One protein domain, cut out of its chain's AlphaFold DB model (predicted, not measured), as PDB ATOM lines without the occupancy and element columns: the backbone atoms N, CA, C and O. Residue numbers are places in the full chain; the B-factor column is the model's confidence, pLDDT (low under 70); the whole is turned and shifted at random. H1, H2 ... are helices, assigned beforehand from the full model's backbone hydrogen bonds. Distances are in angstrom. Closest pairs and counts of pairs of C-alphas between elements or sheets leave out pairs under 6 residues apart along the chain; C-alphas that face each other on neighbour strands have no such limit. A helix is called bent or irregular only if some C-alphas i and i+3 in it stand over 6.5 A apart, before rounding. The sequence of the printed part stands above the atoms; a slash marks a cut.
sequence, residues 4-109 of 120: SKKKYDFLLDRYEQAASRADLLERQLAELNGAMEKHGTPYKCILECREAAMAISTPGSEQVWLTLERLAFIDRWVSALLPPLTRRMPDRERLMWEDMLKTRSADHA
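AT A GLANCE: This is residues 4 to 109 of the 120 residues of an uncharacterized protein of Salmonella enterica subsp. enterica serovar Tamberma (UniProt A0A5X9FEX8). A long arm, residues 4 to 27, of which 5 to 27 belong to the helix H1, sticks out from a helical body; the other end of H1, with residues 28 to 36, meets the last part of H3, which pairs with H2 in a helical hairpin. After H3 the chain folds back as H4, with a gap between the two, and the short H5 turns in near H3 again. The printed part has 106 residues with five named helices, H1 to H5 in order along the chain, and no named strand; the class is all helix. The whole is extended, with a radius of gyration of the C-alphas of 21.4 A and spans of 79 by 30 by 19 A, the arm making much of the length.

HOW THE PARTS SIT: H1, residues 5 to 37, stands free over residues 5 to 27. H2, residues 42 to 57, is close to H1 but not clearly touching; the closest C-alphas are those of Met 36 and Pro 42, 7.0 A apart. H3, residues 64 to 85, forms a helical hairpin with H2: they touch and run opposite ways at a tilt of 36 degrees, only just steep, with the closest C-alphas those of Ala 52 and Thr 67, 5.3 A apart. H3 touches H2 with residues 67 to 77 alone. H1 touches H3 with residues 28 to 36 alone, and H3 touches H1 with residues 77 to 85 alone. H1 and H3 run opposite ways at a shallow tilt of 9 degrees, and their closest C-alphas are those of Leu 32 and Pro 84, 5.6 A apart. H4, residues 91 to 103, is apart from H1, H2, H3 and the helix after it. That helix, H5, residues 106 to 109, is close to H3 but not clearly touching, with the C-alphas of Ala 72 and Ala 106 the closest at 6.8 A. Every O i to N i+4 pair is within hydrogen-bond range in H1, H2 and H4, and 15 of 18 are in H3; H5 is too short for such a pair.

IN THESE COORDINATES: H1 begins at C-alpha 5, (-0.210, -53.482, -5.852), and is 48.3 A long from first to last C-alpha. H2 measures 22.6 A. H3 measures 31.2 A and is only just irregular: C-alphas 80 and 83 are 6.8 A apart. H4 begins at C-alpha 91, (-24.575, -48.934, -39.882), and measures 18.3 A. H5 measures 4.9 A and ends at C-alpha 109, (-26.342, -34.922, -61.332).

THE WHOLE: The two C-alphas farthest apart are those of Ser 4 and Gly 60, at 79.2 A. Without the stretches that stand free, residues 4 to 27 and 88 to 93, the body spans 43 by 28 by 16 A. The printed part has no cut and no long link. Its mean pLDDT is 93.2, and no printed residue is under 70.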
ATOM      1  N   SER A   4      -0.631 -50.035  -2.496       83.62
ATOM      2  CA  SER A   4      -0.960 -51.450  -2.662       83.62
ATOM      3  C   SER A   4      -0.895 -51.817  -4.145       83.62
ATOM      4  O   SER A   4      -1.378 -51.059  -4.985       83.62
ATOM      5  N   LYS A   5      -0.339 -52.989  -4.469       85.50
ATOM      6  CA  LYS A   5      -0.210 -53.482  -5.852       85.50
ATOM      7  C   LYS A   5      -1.512 -53.324  -6.653       85.50
ATOM      8  O   LYS A   5      -1.503 -52.753  -7.730       85.50
ATOM      9  N   LYS A   6      -2.656 -53.659  -6.042       85.62
ATOM     10  CA  LYS A   6      -3.991 -53.470  -6.643       85.62
ATOM     11  C   LYS A   6      -4.303 -52.022  -7.044       85.62
ATOM     12  O   LYS A   6      -4.932 -51.803  -8.071       85.62
ATOM     13  N   LYS A   7      -3.911 -51.033  -6.231       85.44
ATOM     14  CA  LYS A   7      -4.119 -49.610  -6.553       85.44
ATOM     15  C   LYS A   7      -3.204 -49.155  -7.686       85.44
ATOM     16  O   LYS A   7      -3.622 -48.329  -8.485       85.44
ATOM     17  N   TYR A   8      -1.983 -49.684  -7.738       89.56
ATOM     18  CA  TYR A   8      -1.052 -49.413  -8.829       89.56
ATOM     19  C   TYR A   8      -1.562 -49.997 -10.152       89.56
ATOM     20  O   TYR A   8      -1.697 -49.253 -11.116       89.56
ATOM     21  N   ASP A   9      -1.950 -51.274 -10.161       91.94
ATOM     22  CA  ASP A   9      -2.457 -51.964 -11.355       91.94
ATOM     23  C   ASP A   9      -3.722 -51.278 -11.908       91.94
ATOM     24  O   ASP A   9      -3.837 -51.048 -13.106       91.94
ATOM     25  N   PHE A  10      -4.642 -50.861 -11.028       92.56
ATOM     26  CA  PHE A  10      -5.834 -50.104 -11.426       92.56
ATOM     27  C   PHE A  10      -5.501 -48.742 -12.058       92.56
ATOM     28  O   PHE A  10      -6.140 -48.323 -13.022       92.56
ATOM     29  N   LEU A  11      -4.523 -48.018 -11.502       93.12
ATOM     30  CA  LEU A  11      -4.086 -46.744 -12.074       93.12
ATOM     31  C   LEU A  11      -3.427 -46.957 -13.435       93.12
ATOM     32  O   LEU A  11      -3.711 -46.191 -14.353       93.12
ATOM     33  N   LEU A  12      -2.588 -47.987 -13.563       94.19
ATOM     34  CA  LEU A  12      -1.913 -48.330 -14.809       94.19
ATOM     35  C   LEU A  12      -2.921 -48.632 -15.926       94.19
ATOM     36  O   LEU A  12      -2.871 -47.968 -16.955       94.19
ATOM     37  N   ASP A  13      -3.899 -49.507 -15.680       95.38
ATOM     38  CA  ASP A  13      -4.966 -49.832 -16.644       95.38
ATOM     39  C   ASP A  13      -5.742 -48.574 -17.079       95.38
ATOM     40  O   ASP A  13      -5.977 -48.327 -18.263       95.38
ATOM     41  N   ARG A  14      -6.061 -47.679 -16.136       94.69
ATOM     42  CA  ARG A  14      -6.718 -46.406 -16.461       94.69
ATOM     43  C   ARG A  14      -5.857 -45.506 -17.357       94.69
ATOM     44  O   ARG A  14      -6.408 -44.814 -18.218       94.69
ATOM     45  N   TYR A  15      -4.543 -45.464 -17.139       95.94
ATOM     46  CA  TYR A  15      -3.625 -44.705 -17.991       95.94
ATOM     47  C   TYR A  15      -3.490 -45.336 -19.377       95.94
ATOM     48  O   TYR A  15      -3.566 -44.608 -20.363       95.94
ATOM     49  N   GLU A  16      -3.385 -46.660 -19.469       96.50
ATOM     50  CA  GLU A  16      -3.340 -47.389 -20.742       96.50
ATOM     51  C   GLU A  16      -4.615 -47.151 -21.565       96.50
ATOM     52  O   GLU A  16      -4.549 -46.801 -22.744       96.50
ATOM     53  N   GLN A  17      -5.789 -47.202 -20.931       96.56
ATOM     54  CA  GLN A  17      -7.063 -46.864 -21.575       96.56
ATOM     55  C   GLN A  17      -7.147 -45.390 -21.997       96.56
ATOM     56  O   GLN A  17      -7.804 -45.052 -22.984       96.56
ATOM     57  N   ALA A  18      -6.549 -44.467 -21.239       95.88
ATOM     58  CA  ALA A  18      -6.490 -43.059 -21.626       95.88
ATOM     59  C   ALA A  18      -5.567 -42.840 -22.832       95.88
ATOM     60  O   ALA A  18      -5.984 -42.169 -23.774       95.88
ATOM     61  N   ALA A  19      -4.382 -43.451 -22.830       96.44
ATOM     62  CA  ALA A  19      -3.436 -43.397 -23.940       96.44
ATOM     63  C   ALA A  19      -4.045 -43.990 -25.219       96.44
ATOM     64  O   ALA A  19      -4.084 -43.323 -26.245       96.44
ATOM     65  N   SER A  20      -4.666 -45.172 -25.132       96.00
ATOM     66  CA  SER A  20      -5.332 -45.808 -26.277       96.00
ATOM     67  C   SER A  20      -6.438 -44.936 -26.891       96.00
ATOM     68  O   SER A  20      -6.585 -44.871 -28.113       96.00
ATOM     69  N   ARG A  21      -7.206 -44.217 -26.059       95.75
ATOM     70  CA  ARG A  21      -8.214 -43.259 -26.544       95.75
ATOM     71  C   ARG A  21      -7.584 -42.042 -27.216       95.75
ATOM     72  O   ARG A  21      -8.139 -41.573 -28.205       95.75
ATOM     73  N   ALA A  22      -6.470 -41.535 -26.691       96.75
ATOM     74  CA  ALA A  22      -5.748 -40.420 -27.295       96.75
ATOM     75  C   ALA A  22      -5.202 -40.806 -28.679       96.75
ATOM     76  O   ALA A  22      -5.512 -40.125 -29.652       96.75
ATOM     77  N   ASP A  23      -4.535 -41.958 -28.789       97.25
ATOM     78  CA  ASP A  23      -4.006 -42.472 -30.059       97.25
ATOM     79  C   ASP A  23      -5.107 -42.637 -31.119       97.25
ATOM     80  O   ASP A  23      -4.924 -42.319 -32.297       97.25
ATOM     81  N   LEU A  24      -6.283 -43.131 -30.712       94.31
ATOM     82  CA  LEU A  24      -7.429 -43.259 -31.610       94.31
ATOM     83  C   LEU A  24      -7.910 -41.890 -32.114       94.31
ATOM     84  O   LEU A  24      -8.196 -41.750 -33.303       94.31
ATOM     85  N   LEU A  25      -8.002 -40.894 -31.232       94.38
ATOM     86  CA  LEU A  25      -8.423 -39.541 -31.600       94.38
ATOM     87  C   LEU A  25      -7.407 -38.859 -32.520       94.38
ATOM     88  O   LEU A  25      -7.814 -38.213 -33.482       94.38
ATOM     89  N   GLU A  26      -6.108 -39.041 -32.279       96.44
ATOM     90  CA  GLU A  26      -5.053 -38.511 -33.150       96.44
ATOM     91  C   GLU A  26      -5.152 -39.082 -34.566       96.44
ATOM     92  O   GLU A  26      -5.111 -38.330 -35.541       96.44
ATOM     93  N   ARG A  27      -5.375 -40.396 -34.698       94.81
ATOM     94  CA  ARG A  27      -5.592 -41.033 -36.008       94.81
ATOM     95  C   ARG A  27      -6.833 -40.486 -36.708       94.81
ATOM     96  O   ARG A  27      -6.769 -40.155 -37.887       94.81
ATOM     97  N   GLN A  28      -7.940 -40.341 -35.980       94.19
ATOM     98  CA  GLN A  28      -9.179 -39.793 -36.539       94.19
ATOM     99  C   GLN A  28      -9.008 -38.344 -37.010       94.19
ATOM    100  O   GLN A  28      -9.527 -37.979 -38.064       94.19
ATOM    101  N   LEU A  29      -8.265 -37.533 -36.255       94.56
ATOM    102  CA  LEU A  29      -7.966 -36.150 -36.611       94.56
ATOM    103  C   LEU A  29      -7.042 -36.067 -37.832       94.56
ATOM    104  O   LEU A  29      -7.292 -35.265 -38.728       94.56
ATOM    105  N   ALA A  30      -6.022 -36.923 -37.911       94.94
ATOM    106  CA  ALA A  30      -5.145 -37.006 -39.076       94.94
ATOM    107  C   ALA A  30      -5.916 -37.390 -40.350       94.94
ATOM    108  O   ALA A  30      -5.723 -36.780 -41.399       94.94
ATOM    109  N   GLU A  31      -6.832 -38.355 -40.259       94.38
ATOM    110  CA  GLU A  31      -7.678 -38.759 -41.387       94.38
ATOM    111  C   GLU A  31      -8.652 -37.654 -41.814       94.38
ATOM    112  O   GLU A  31      -8.841 -37.443 -43.011       94.38
ATOM    113  N   LEU A  32      -9.248 -36.929 -40.859       94.12
ATOM    114  CA  LEU A  32     -10.105 -35.781 -41.162       94.12
ATOM    115  C   LEU A  32      -9.314 -34.672 -41.866       94.12
ATOM    116  O   LEU A  32      -9.759 -34.178 -42.899       94.12
ATOM    117  N   ASN A  33      -8.135 -34.321 -41.350       93.44
ATOM    118  CA  ASN A  33      -7.276 -33.308 -41.963       93.44
ATOM    119  C   ASN A  33      -6.843 -33.725 -43.376       93.44
ATOM    120  O   ASN A  33      -6.954 -32.932 -44.308       93.44
ATOM    121  N   GLY A  34      -6.451 -34.988 -43.567       93.25
ATOM    122  CA  GLY A  34      -6.123 -35.516 -44.893       93.25
ATOM    123  C   GLY A  34      -7.308 -35.456 -45.865       93.25
ATOM    124  O   GLY A  34      -7.141 -35.107 -47.033       93.25
ATOM    125  N   ALA A  35      -8.525 -35.740 -45.393       93.12
ATOM    126  CA  ALA A  35      -9.737 -35.606 -46.200       93.12
ATOM    127  C   ALA A  35     -10.041 -34.144 -46.568       93.12
ATOM    128  O   ALA A  35     -10.400 -33.871 -47.715       93.12
ATOM    129  N   MET A  36      -9.848 -33.208 -45.631       92.00
ATOM    130  CA  MET A  36     -10.062 -31.772 -45.842       92.00
ATOM    131  C   MET A  36      -9.146 -31.162 -46.904       92.00
ATOM    132  O   MET A  36      -9.503 -30.118 -47.439       92.00
ATOM    133  N   GLU A  37      -8.009 -31.790 -47.209       89.75
ATOM    134  CA  GLU A  37      -7.037 -31.316 -48.203       89.75
ATOM    135  C   GLU A  37      -7.138 -32.047 -49.555       89.75
ATOM    136  O   GLU A  37      -6.642 -31.552 -50.567       89.75
ATOM    137  N   LYS A  38      -7.821 -33.200 -49.610       85.94
ATOM    138  CA  LYS A  38      -7.794 -34.143 -50.747       85.94
ATOM    139  C   LYS A  38      -8.214 -33.543 -52.093       85.94
ATOM    140  O   LYS A  38      -7.674 -33.919 -53.132       85.94
ATOM    141  N   HIS A  39      -9.201 -32.651 -52.090       84.12
ATOM    142  CA  HIS A  39      -9.768 -32.073 -53.317       84.12
ATOM    143  C   HIS A  39      -9.736 -30.541 -53.340       84.12
ATOM    144  O   HIS A  39     -10.213 -29.940 -54.294       84.12
ATOM    145  N   GLY A  40      -9.160 -29.897 -52.327       86.81
ATOM    146  CA  GLY A  40      -9.150 -28.443 -52.167       86.81
ATOM    147  C   GLY A  40      -9.358 -28.045 -50.712       86.81
ATOM    148  O   GLY A  40      -9.566 -28.902 -49.868       86.81
ATOM    149  N   THR A  41      -9.304 -26.749 -50.411       91.12
ATOM    150  CA  THR A  41      -9.452 -26.247 -49.037       91.12
ATOM    151  C   THR A  41     -10.910 -25.902 -48.710       91.12
ATOM    152  O   THR A  41     -11.676 -25.566 -49.621       91.12
ATOM    153  N   PRO A  42     -11.295 -25.866 -47.417       93.25
ATOM    154  CA  PRO A  42     -12.614 -25.384 -47.002       93.25
ATOM    155  C   PRO A  42     -12.938 -23.987 -47.550       93.25
ATOM    156  O   PRO A  42     -14.052 -23.734 -48.001       93.25
ATOM    157  N   TYR A  43     -11.946 -23.087 -47.570       95.38
ATOM    158  CA  TYR A  43     -12.104 -21.742 -48.125       95.38
ATOM    159  C   TYR A  43     -12.460 -21.773 -49.609       95.38
ATOM    160  O   TYR A  43     -13.399 -21.092 -50.015       95.38
ATOM    161  N   LYS A  44     -11.760 -22.589 -50.409       95.25
ATOM    162  CA  LYS A  44     -12.085 -22.748 -51.827       95.25
ATOM    163  C   LYS A  44     -13.499 -23.299 -51.998       95.25
ATOM    164  O   LYS A  44     -14.270 -22.718 -52.746       95.25
ATOM    165  N   CYS A  45     -13.874 -24.346 -51.262       95.81
ATOM    166  CA  CYS A  45     -15.224 -24.911 -51.332       95.81
ATOM    167  C   CYS A  45     -16.322 -23.874 -51.041       95.81
ATOM    168  O   CYS A  45     -17.324 -23.817 -51.752       95.81
ATOM    169  N   ILE A  46     -16.128 -23.027 -50.027       97.06
ATOM    170  CA  ILE A  46     -17.079 -21.957 -49.695       97.06
ATOM    171  C   ILE A  46     -17.146 -20.908 -50.810       97.06
ATOM    172  O   ILE A  46     -18.234 -20.427 -51.122       97.06
ATOM    173  N   LEU A  47     -16.008 -20.542 -51.405       98.00
ATOM    174  CA  LEU A  47     -15.970 -19.589 -52.515       98.00
ATOM    175  C   LEU A  47     -16.684 -20.142 -53.750       98.00
ATOM    176  O   LEU A  47     -17.567 -19.469 -54.266       98.00
ATOM    177  N   GLU A  48     -16.399 -21.380 -54.156       97.50
ATOM    178  CA  GLU A  48     -17.079 -22.019 -55.292       97.50
ATOM    179  C   GLU A  48     -18.596 -22.116 -55.075       97.50
ATOM    180  O   GLU A  48     -19.378 -21.913 -56.000       97.50
ATOM    181  N   CYS A  49     -19.030 -22.362 -53.833       97.50
ATOM    182  CA  CYS A  49     -20.449 -22.387 -53.476       97.50
ATOM    183  C   CYS A  49     -21.111 -21.014 -53.657       97.50
ATOM    184  O   CYS A  49     -22.225 -20.914 -54.174       97.50
ATOM    185  N   ARG A  50     -20.415 -19.937 -53.277       97.88
ATOM    186  CA  ARG A  50     -20.897 -18.562 -53.465       97.88
ATOM    187  C   ARG A  50     -20.939 -18.173 -54.937       97.88
ATOM    188  O   ARG A  50     -21.938 -17.605 -55.361       97.88
ATOM    189  N   GLU A  51     -19.909 -18.515 -55.704       97.38
ATOM    190  CA  GLU A  51     -19.866 -18.275 -57.151       97.38
ATOM    191  C   GLU A  51     -21.020 -18.994 -57.860       97.38
ATOM    192  O   GLU A  51     -21.753 -18.372 -58.628       97.38
ATOM    193  N   ALA A  52     -21.268 -20.267 -57.527       96.44
ATOM    194  CA  ALA A  52     -22.410 -21.006 -58.059       96.44
ATOM    195  C   ALA A  52     -23.750 -20.336 -57.695       96.44
ATOM    196  O   ALA A  52     -24.621 -20.178 -58.549       96.44
ATOM    197  N   ALA A  53     -23.913 -19.883 -56.446       97.12
ATOM    198  CA  ALA A  53     -25.114 -19.166 -56.023       97.12
ATOM    199  C   ALA A  53     -25.298 -17.829 -56.767       97.12
ATOM    200  O   ALA A  53     -26.421 -17.485 -57.142       97.12
ATOM    201  N   MET A  54     -24.215 -17.086 -57.006       97.38
ATOM    202  CA  MET A  54     -24.234 -15.833 -57.767       97.38
ATOM    203  C   MET A  54     -24.607 -16.061 -59.233       97.38
ATOM    204  O   MET A  54     -25.447 -15.327 -59.755       97.38
ATOM    205  N   ALA A  55     -24.044 -17.098 -59.862       95.88
ATOM    206  CA  ALA A  55     -24.362 -17.490 -61.232       95.88
ATOM    207  C   ALA A  55     -25.838 -17.891 -61.387       95.88
ATOM    208  O   ALA A  55     -26.513 -17.438 -62.309       95.88
ATOM    209  N   ILE A  56     -26.377 -18.667 -60.440       94.75
ATOM    210  CA  ILE A  56     -27.803 -19.035 -60.423       94.75
ATOM    211  C   ILE A  56     -28.691 -17.799 -60.224       94.75
ATOM    212  O   ILE A  56     -29.735 -17.672 -60.860       94.75
ATOM    213  N   SER A  57     -28.281 -16.879 -59.348       95.88
ATOM    214  CA  SER A  57     -29.061 -15.677 -59.024       95.88
ATOM    215  C   SER A  57     -29.024 -14.615 -60.126       95.88
ATOM    216  O   SER A  57     -29.858 -13.709 -60.121       95.88
ATOM    217  N   THR A  58     -28.083 -14.721 -61.068       94.81
ATOM    218  CA  THR A  58     -27.880 -13.748 -62.149       94.81
ATOM    219  C   THR A  58     -27.894 -14.453 -63.509       94.81
ATOM    220  O   THR A  58     -26.838 -14.712 -64.088       94.81
ATOM    221  N   PRO A  59     -29.081 -14.777 -64.059       88.56
ATOM    222  CA  PRO A  59     -29.178 -15.510 -65.316       88.56
ATOM    223  C   PRO A  59     -28.370 -14.847 -66.441       88.56
ATOM    224  O   PRO A  59     -28.541 -13.663 -66.729       88.56
ATOM    225  N   GLY A  60     -27.494 -15.623 -67.082       88.06
ATOM    226  CA  GLY A  60     -26.629 -15.163 -68.172       88.06
ATOM    227  C   GLY A  60     -25.258 -14.623 -67.748       88.06
ATOM    228  O   GLY A  60     -24.462 -14.302 -68.628       88.06
ATOM    229  N   SER A  61     -24.941 -14.552 -66.448       91.31
ATOM    230  CA  SER A  61     -23.603 -14.142 -65.988       91.31
ATOM    231  C   SER A  61     -22.523 -15.207 -66.215       91.31
ATOM    232  O   SER A  61     -21.344 -14.875 -66.286       91.31
ATOM    233  N   GLU A  62     -22.910 -16.481 -66.303       93.31
ATOM    234  CA  GLU A  62     -22.014 -17.624 -66.494       93.31
ATOM    235  C   GLU A  62     -22.694 -18.691 -67.371       93.31
ATOM    236  O   GLU A  62     -23.923 -18.774 -67.445       93.31
ATOM    237  N   GLN A  63     -21.893 -19.512 -68.055       92.00
ATOM    238  CA  GLN A  63     -22.395 -20.688 -68.761       92.00
ATOM    239  C   GLN A  63     -22.783 -21.777 -67.753       92.00
ATOM    240  O   GLN A  63     -22.035 -22.053 -66.821       92.00
ATOM    241  N   VAL A  64     -23.916 -22.448 -67.979       92.44
ATOM    242  CA  VAL A  64     -24.468 -23.459 -67.054       92.44
ATOM    243  C   VAL A  64     -23.456 -24.557 -66.704       92.44
ATOM    244  O   VAL A  64     -23.402 -24.993 -65.557       92.44
ATOM    245  N   TRP A  65     -22.632 -24.990 -67.662       92.25
ATOM    246  CA  TRP A  65     -21.648 -26.049 -67.427       92.25
ATOM    247  C   TRP A  65     -20.578 -25.651 -66.399       92.25
ATOM    248  O   TRP A  65     -20.202 -26.490 -65.589       92.25
ATOM    249  N   LEU A  66     -20.152 -24.381 -66.357       94.50
ATOM    250  CA  LEU A  66     -19.207 -23.895 -65.344       94.50
ATOM    251  C   LEU A  66     -19.832 -23.984 -63.952       94.50
ATOM    252  O   LEU A  66     -19.213 -24.489 -63.018       94.50
ATOM    253  N   THR A  67     -21.093 -23.573 -63.821       95.00
ATOM    254  CA  THR A  67     -21.826 -23.692 -62.557       95.00
ATOM    255  C   THR A  67     -21.946 -25.160 -62.123       95.00
ATOM    256  O   THR A  67     -21.760 -25.467 -60.945       95.00
ATOM    257  N   LEU A  68     -22.190 -26.086 -63.057       95.00
ATOM    258  CA  LEU A  68     -22.217 -27.528 -62.775       95.00
ATOM    259  C   LEU A  68     -20.843 -28.071 -62.357       95.00
ATOM    260  O   LEU A  68     -20.773 -28.848 -61.406       95.00
ATOM    261  N   GLU A  69     -19.750 -27.638 -62.985       94.31
ATOM    262  CA  GLU A  69     -18.392 -28.025 -62.580       94.31
ATOM    263  C   GLU A  69     -18.056 -27.567 -61.156       94.31
ATOM    264  O   GLU A  69     -17.469 -28.333 -60.381       94.31
ATOM    265  N   ARG A  70     -18.464 -26.346 -60.783       95.44
ATOM    266  CA  ARG A  70     -18.310 -25.824 -59.415       95.44
ATOM    267  C   ARG A  70     -19.090 -26.666 -58.412       95.44
ATOM    268  O   ARG A  70     -18.551 -27.036 -57.368       95.44
ATOM    269  N   LEU A  71     -20.334 -27.024 -58.732       96.12
ATOM    270  CA  LEU A  71     -21.146 -27.898 -57.884       96.12
ATOM    271  C   LEU A  71     -20.541 -29.303 -57.763       96.12
ATOM    272  O   LEU A  71     -20.465 -29.831 -56.656       96.12
ATOM    273  N   ALA A  72     -20.019 -29.868 -58.854       95.12
ATOM    274  CA  ALA A  72     -19.321 -31.152 -58.833       95.12
ATOM    275  C   ALA A  72     -18.037 -31.100 -57.987       95.12
ATOM    276  O   ALA A  72     -17.686 -32.066 -57.310       95.12
ATOM    277  N   PHE A  73     -17.318 -29.975 -58.001       95.19
ATOM    278  CA  PHE A  73     -16.176 -29.754 -57.116       95.19
ATOM    279  C   PHE A  73     -16.590 -29.756 -55.639       95.19
ATOM    280  O   PHE A  73     -15.955 -30.444 -54.835       95.19
ATOM    281  N   ILE A  74     -17.652 -29.023 -55.294       96.12
ATOM    282  CA  ILE A  74     -18.188 -28.954 -53.928       96.12
ATOM    283  C   ILE A  74     -18.626 -30.341 -53.459       96.12
ATOM    284  O   ILE A  74     -18.227 -30.761 -52.374       96.12
ATOM    285  N   ASP A  75     -19.379 -31.073 -54.284       95.25
ATOM    286  CA  ASP A  75     -19.823 -32.431 -53.966       95.25
ATOM    287  C   ASP A  75     -18.639 -33.368 -53.711       95.25
ATOM    288  O   ASP A  75     -18.566 -33.989 -52.652       95.25
ATOM    289  N   ARG A  76     -17.634 -33.403 -54.599       93.69
ATOM    290  CA  ARG A  76     -16.425 -34.222 -54.382       93.69
ATOM    291  C   ARG A  76     -15.713 -33.878 -53.074       93.69
ATOM    292  O   ARG A  76     -15.240 -34.780 -52.381       93.69
ATOM    293  N   TRP A  77     -15.620 -32.591 -52.741       95.12
ATOM    294  CA  TRP A  77     -14.980 -32.147 -51.505       95.12
ATOM    295  C   TRP A  77     -15.777 -32.578 -50.266       95.12
ATOM    296  O   TRP A  77     -15.206 -33.185 -49.364       95.12
ATOM    297  N   VAL A  78     -17.096 -32.354 -50.240       94.69
ATOM    298  CA  VAL A  78     -17.968 -32.778 -49.130       94.69
ATOM    299  C   VAL A  78     -17.991 -34.303 -49.001       94.69
ATOM    300  O   VAL A  78     -17.857 -34.838 -47.900       94.69
ATOM    301  N   SER A  79     -18.085 -35.016 -50.123       93.81
ATOM    302  CA  SER A  79     -18.080 -36.477 -50.181       93.81
ATOM    303  C   SER A  79     -16.793 -37.081 -49.608       93.81
ATOM    304  O   SER A  79     -16.844 -38.113 -48.937       93.81
ATOM    305  N   ALA A  80     -15.637 -36.427 -49.774       93.88
ATOM    306  CA  ALA A  80     -14.386 -36.872 -49.154       93.88
ATOM    307  C   ALA A  80     -14.398 -36.796 -47.618       93.88
ATOM    308  O   ALA A  80     -13.668 -37.549 -46.972       93.88
ATOM    309  N   LEU A  81     -15.239 -35.940 -47.028       94.19
ATOM    310  CA  LEU A  81     -15.405 -35.824 -45.577       94.19
ATOM    311  C   LEU A  81     -16.359 -36.879 -44.999       94.19
ATOM    312  O   LEU A  81     -16.350 -37.103 -43.788       94.19
ATOM    313  N   LEU A  82     -17.169 -37.554 -45.824       93.62
ATOM    314  CA  LEU A  82     -18.148 -38.528 -45.333       93.62
ATOM    315  C   LEU A  82     -17.512 -39.689 -44.549       93.62
ATOM    316  O   LEU A  82     -18.006 -39.973 -43.453       93.62
ATOM    317  N   PRO A  83     -16.420 -40.340 -45.008       91.69
ATOM    318  CA  PRO A  83     -15.820 -41.437 -44.254       91.69
ATOM    319  C   PRO A  83     -15.355 -41.052 -42.838       91.69
ATOM    320  O   PRO A  83     -15.730 -41.760 -41.902       91.69
ATOM    321  N   PRO A  84     -14.587 -39.962 -42.610       92.94
ATOM    322  CA  PRO A  84     -14.192 -39.592 -41.252       92.94
ATOM    323  C   PRO A  84     -15.357 -39.085 -40.390       92.94
ATOM    324  O   PRO A  84     -15.358 -39.340 -39.185       92.94
ATOM    325  N   LEU A  85     -16.363 -38.424 -40.974       91.06
ATOM    326  CA  LEU A  85     -17.477 -37.840 -40.214       91.06
ATOM    327  C   LEU A  85     -18.564 -38.852 -39.824       91.06
ATOM    328  O   LEU A  85     -19.230 -38.667 -38.808       91.06
ATOM    329  N   THR A  86     -18.738 -39.936 -40.584       92.19
ATOM    330  CA  THR A  86     -19.837 -40.896 -40.363       92.19
ATOM    331  C   THR A  86     -19.421 -42.178 -39.635       92.19
ATOM    332  O   THR A  86     -20.244 -43.064 -39.434       92.19
ATOM    333  N   ARG A  87     -18.181 -42.292 -39.136       87.44
ATOM    334  CA  ARG A  87     -17.704 -43.503 -38.420       87.44
ATOM    335  C   ARG A  87     -18.522 -43.923 -37.213       87.44
ATOM    336  O   ARG A  87     -18.554 -45.099 -36.875       87.44
ATOM    337  N   ARG A  88     -19.110 -42.956 -36.512       87.62
ATOM    338  CA  ARG A  88     -19.925 -43.214 -35.316       87.62
ATOM    339  C   ARG A  88     -21.408 -43.363 -35.644       87.62
ATOM    340  O   ARG A  88     -22.206 -43.567 -34.734       87.62
ATOM    341  N   MET A  89     -21.768 -43.224 -36.917       93.19
ATOM    342  CA  MET A  89     -23.132 -43.376 -37.385       93.19
ATOM    343  C   MET A  89     -23.539 -44.853 -37.320       93.19
ATOM    344  O   MET A  89     -22.732 -45.715 -37.678       93.19
ATOM    345  N   PRO A  90     -24.771 -45.174 -36.894       95.12
ATOM    346  CA  PRO A  90     -25.274 -46.540 -36.953       95.12
ATOM    347  C   PRO A  90     -25.235 -47.087 -38.385       95.12
ATOM    348  O   PRO A  90     -25.665 -46.410 -39.321       95.12
ATOM    349  N   ASP A  91     -24.789 -48.335 -38.554       93.38
ATOM    350  CA  ASP A  91     -24.575 -48.934 -39.882       93.38
ATOM    351  C   ASP A  91     -25.816 -48.886 -40.773       93.38
ATOM    352  O   ASP A  91     -25.721 -48.537 -41.946       93.38
ATOM    353  N   ARG A  92     -26.999 -49.170 -40.216       94.75
ATOM    354  CA  ARG A  92     -28.264 -49.120 -40.965       94.75
ATOM    355  C   ARG A  92     -28.524 -47.742 -41.572       94.75
ATOM    356  O   ARG A  92     -28.980 -47.652 -42.705       94.75
ATOM    357  N   GLU A  93     -28.282 -46.688 -40.802       93.81
ATOM    358  CA  GLU A  93     -28.543 -45.320 -41.239       93.81
ATOM    359  C   GLU A  93     -27.511 -44.892 -42.284       93.81
ATOM    360  O   GLU A  93     -27.874 -44.388 -43.343       93.81
ATOM    361  N   ARG A  94     -26.231 -45.179 -42.027       93.94
ATOM    362  CA  ARG A  94     -25.133 -44.901 -42.957       93.94
ATOM    363  C   ARG A  94     -25.346 -45.582 -44.310       93.94
ATOM    364  O   ARG A  94     -25.298 -44.912 -45.336       93.94
ATOM    365  N   LEU A  95     -25.661 -46.879 -44.312       93.12
ATOM    366  CA  LEU A  95     -25.915 -47.646 -45.537       93.12
ATOM    367  C   LEU A  95     -27.124 -47.118 -46.319       93.12
ATOM    368  O   LEU A  95     -27.081 -47.077 -47.546       93.12
ATOM    369  N   MET A  96     -28.184 -46.684 -45.629       95.38
ATOM    370  CA  MET A  96     -29.357 -46.080 -46.268       95.38
ATOM    371  C   MET A  96     -28.985 -44.797 -47.026       95.38
ATOM    372  O   MET A  96     -29.377 -44.631 -48.180       95.38
ATOM    373  N   TRP A  97     -28.210 -43.900 -46.410       94.12
ATOM    374  CA  TRP A  97     -27.774 -42.666 -47.072       94.12
ATOM    375  C   TRP A  97     -26.765 -42.922 -48.194       94.12
ATOM    376  O   TRP A  97     -26.866 -42.299 -49.250       94.12
ATOM    377  N   GLU A  98     -25.832 -43.861 -48.011       92.94
ATOM    378  CA  GLU A  98     -24.900 -44.278 -49.067       92.94
ATOM    379  C   GLU A  98     -25.647 -44.816 -50.299       92.94
ATOM    380  O   GLU A  98     -25.284 -44.497 -51.430       92.94
ATOM    381  N   ASP A  99     -26.718 -45.589 -50.105       94.12
ATOM    382  CA  ASP A  99     -27.574 -46.072 -51.196       94.12
ATOM    383  C   ASP A  99     -28.335 -44.928 -51.893       94.12
ATOM    384  O   ASP A  99     -28.362 -44.819 -53.123       94.12
ATOM    385  N   MET A 100     -28.870 -43.985 -51.112       93.94
ATOM    386  CA  MET A 100     -29.509 -42.784 -51.654       93.94
ATOM    387  C   MET A 100     -28.550 -41.906 -52.474       93.94
ATOM    388  O   MET A 100     -28.982 -41.305 -53.458       93.94
ATOM    389  N   LEU A 101     -27.272 -41.831 -52.102       92.62
ATOM    390  CA  LEU A 101     -26.257 -41.123 -52.887       92.62
ATOM    391  C   LEU A 101     -25.890 -41.891 -54.162       92.62
ATOM    392  O   LEU A 101     -25.768 -41.284 -55.220       92.62
ATOM    393  N   LYS A 102     -25.801 -43.227 -54.113       89.94
ATOM    394  CA  LYS A 102     -25.539 -44.052 -55.308       89.94
ATOM    395  C   LYS A 102     -26.629 -43.914 -56.369       89.94
ATOM    396  O   LYS A 102     -26.320 -43.823 -57.553       89.94
ATOM    397  N   THR A 103     -27.896 -43.865 -55.952       90.19
ATOM    398  CA  THR A 103     -29.034 -43.645 -56.869       90.19
ATOM    399  C   THR A 103     -29.057 -42.240 -57.480       90.19
ATOM    400  O   THR A 103     -29.675 -42.040 -58.523       90.19
ATOM    401  N   ARG A 104     -28.370 -41.272 -56.861       89.19
ATOM    402  CA  ARG A 104     -28.232 -39.878 -57.311       89.19
ATOM    403  C   ARG A 104     -26.764 -39.575 -57.607       89.19
ATOM    404  O   ARG A 104     -26.182 -38.680 -56.999       89.19
ATOM    405  N   SER A 105     -26.157 -40.370 -58.487       89.31
ATOM    406  CA  SER A 105     -24.719 -40.281 -58.740       89.31
ATOM    407  C   SER A 105     -24.301 -38.886 -59.212       89.31
ATOM    408  O   SER A 105     -25.032 -38.216 -59.946       89.31
ATOM    409  N   ALA A 106     -23.093 -38.469 -58.823       88.75
ATOM    410  CA  ALA A 106     -22.508 -37.197 -59.242       88.75
ATOM    411  C   ALA A 106     -22.443 -37.077 -60.776       88.75
ATOM    412  O   ALA A 106     -22.768 -36.029 -61.329       88.75
ATOM    413  N   ASP A 107     -22.108 -38.168 -61.474       86.44
ATOM    414  CA  ASP A 107     -22.056 -38.203 -62.941       86.44
ATOM    415  C   ASP A 107     -23.416 -37.863 -63.559       86.44
ATOM    416  O   ASP A 107     -23.495 -37.083 -64.508       86.44
ATOM    417  N   HIS A 108     -24.498 -38.400 -62.987       88.12
ATOM    418  CA  HIS A 108     -25.853 -38.108 -63.438       88.12
ATOM    419  C   HIS A 108     -26.296 -36.690 -63.051       88.12
ATOM    420  O   HIS A 108     -26.941 -36.014 -63.848       88.12
ATOM    421  N   ALA A 109     -25.942 -36.229 -61.850       89.81
ATOM    422  CA  ALA A 109     -26.342 -34.922 -61.332       89.81
ATOM    423  C   ALA A 109     -25.658 -33.748 -62.052       89.81
ATOM    424  O   ALA A 109     -26.280 -32.703 -62.243       89.81
TER     425      ALA A 109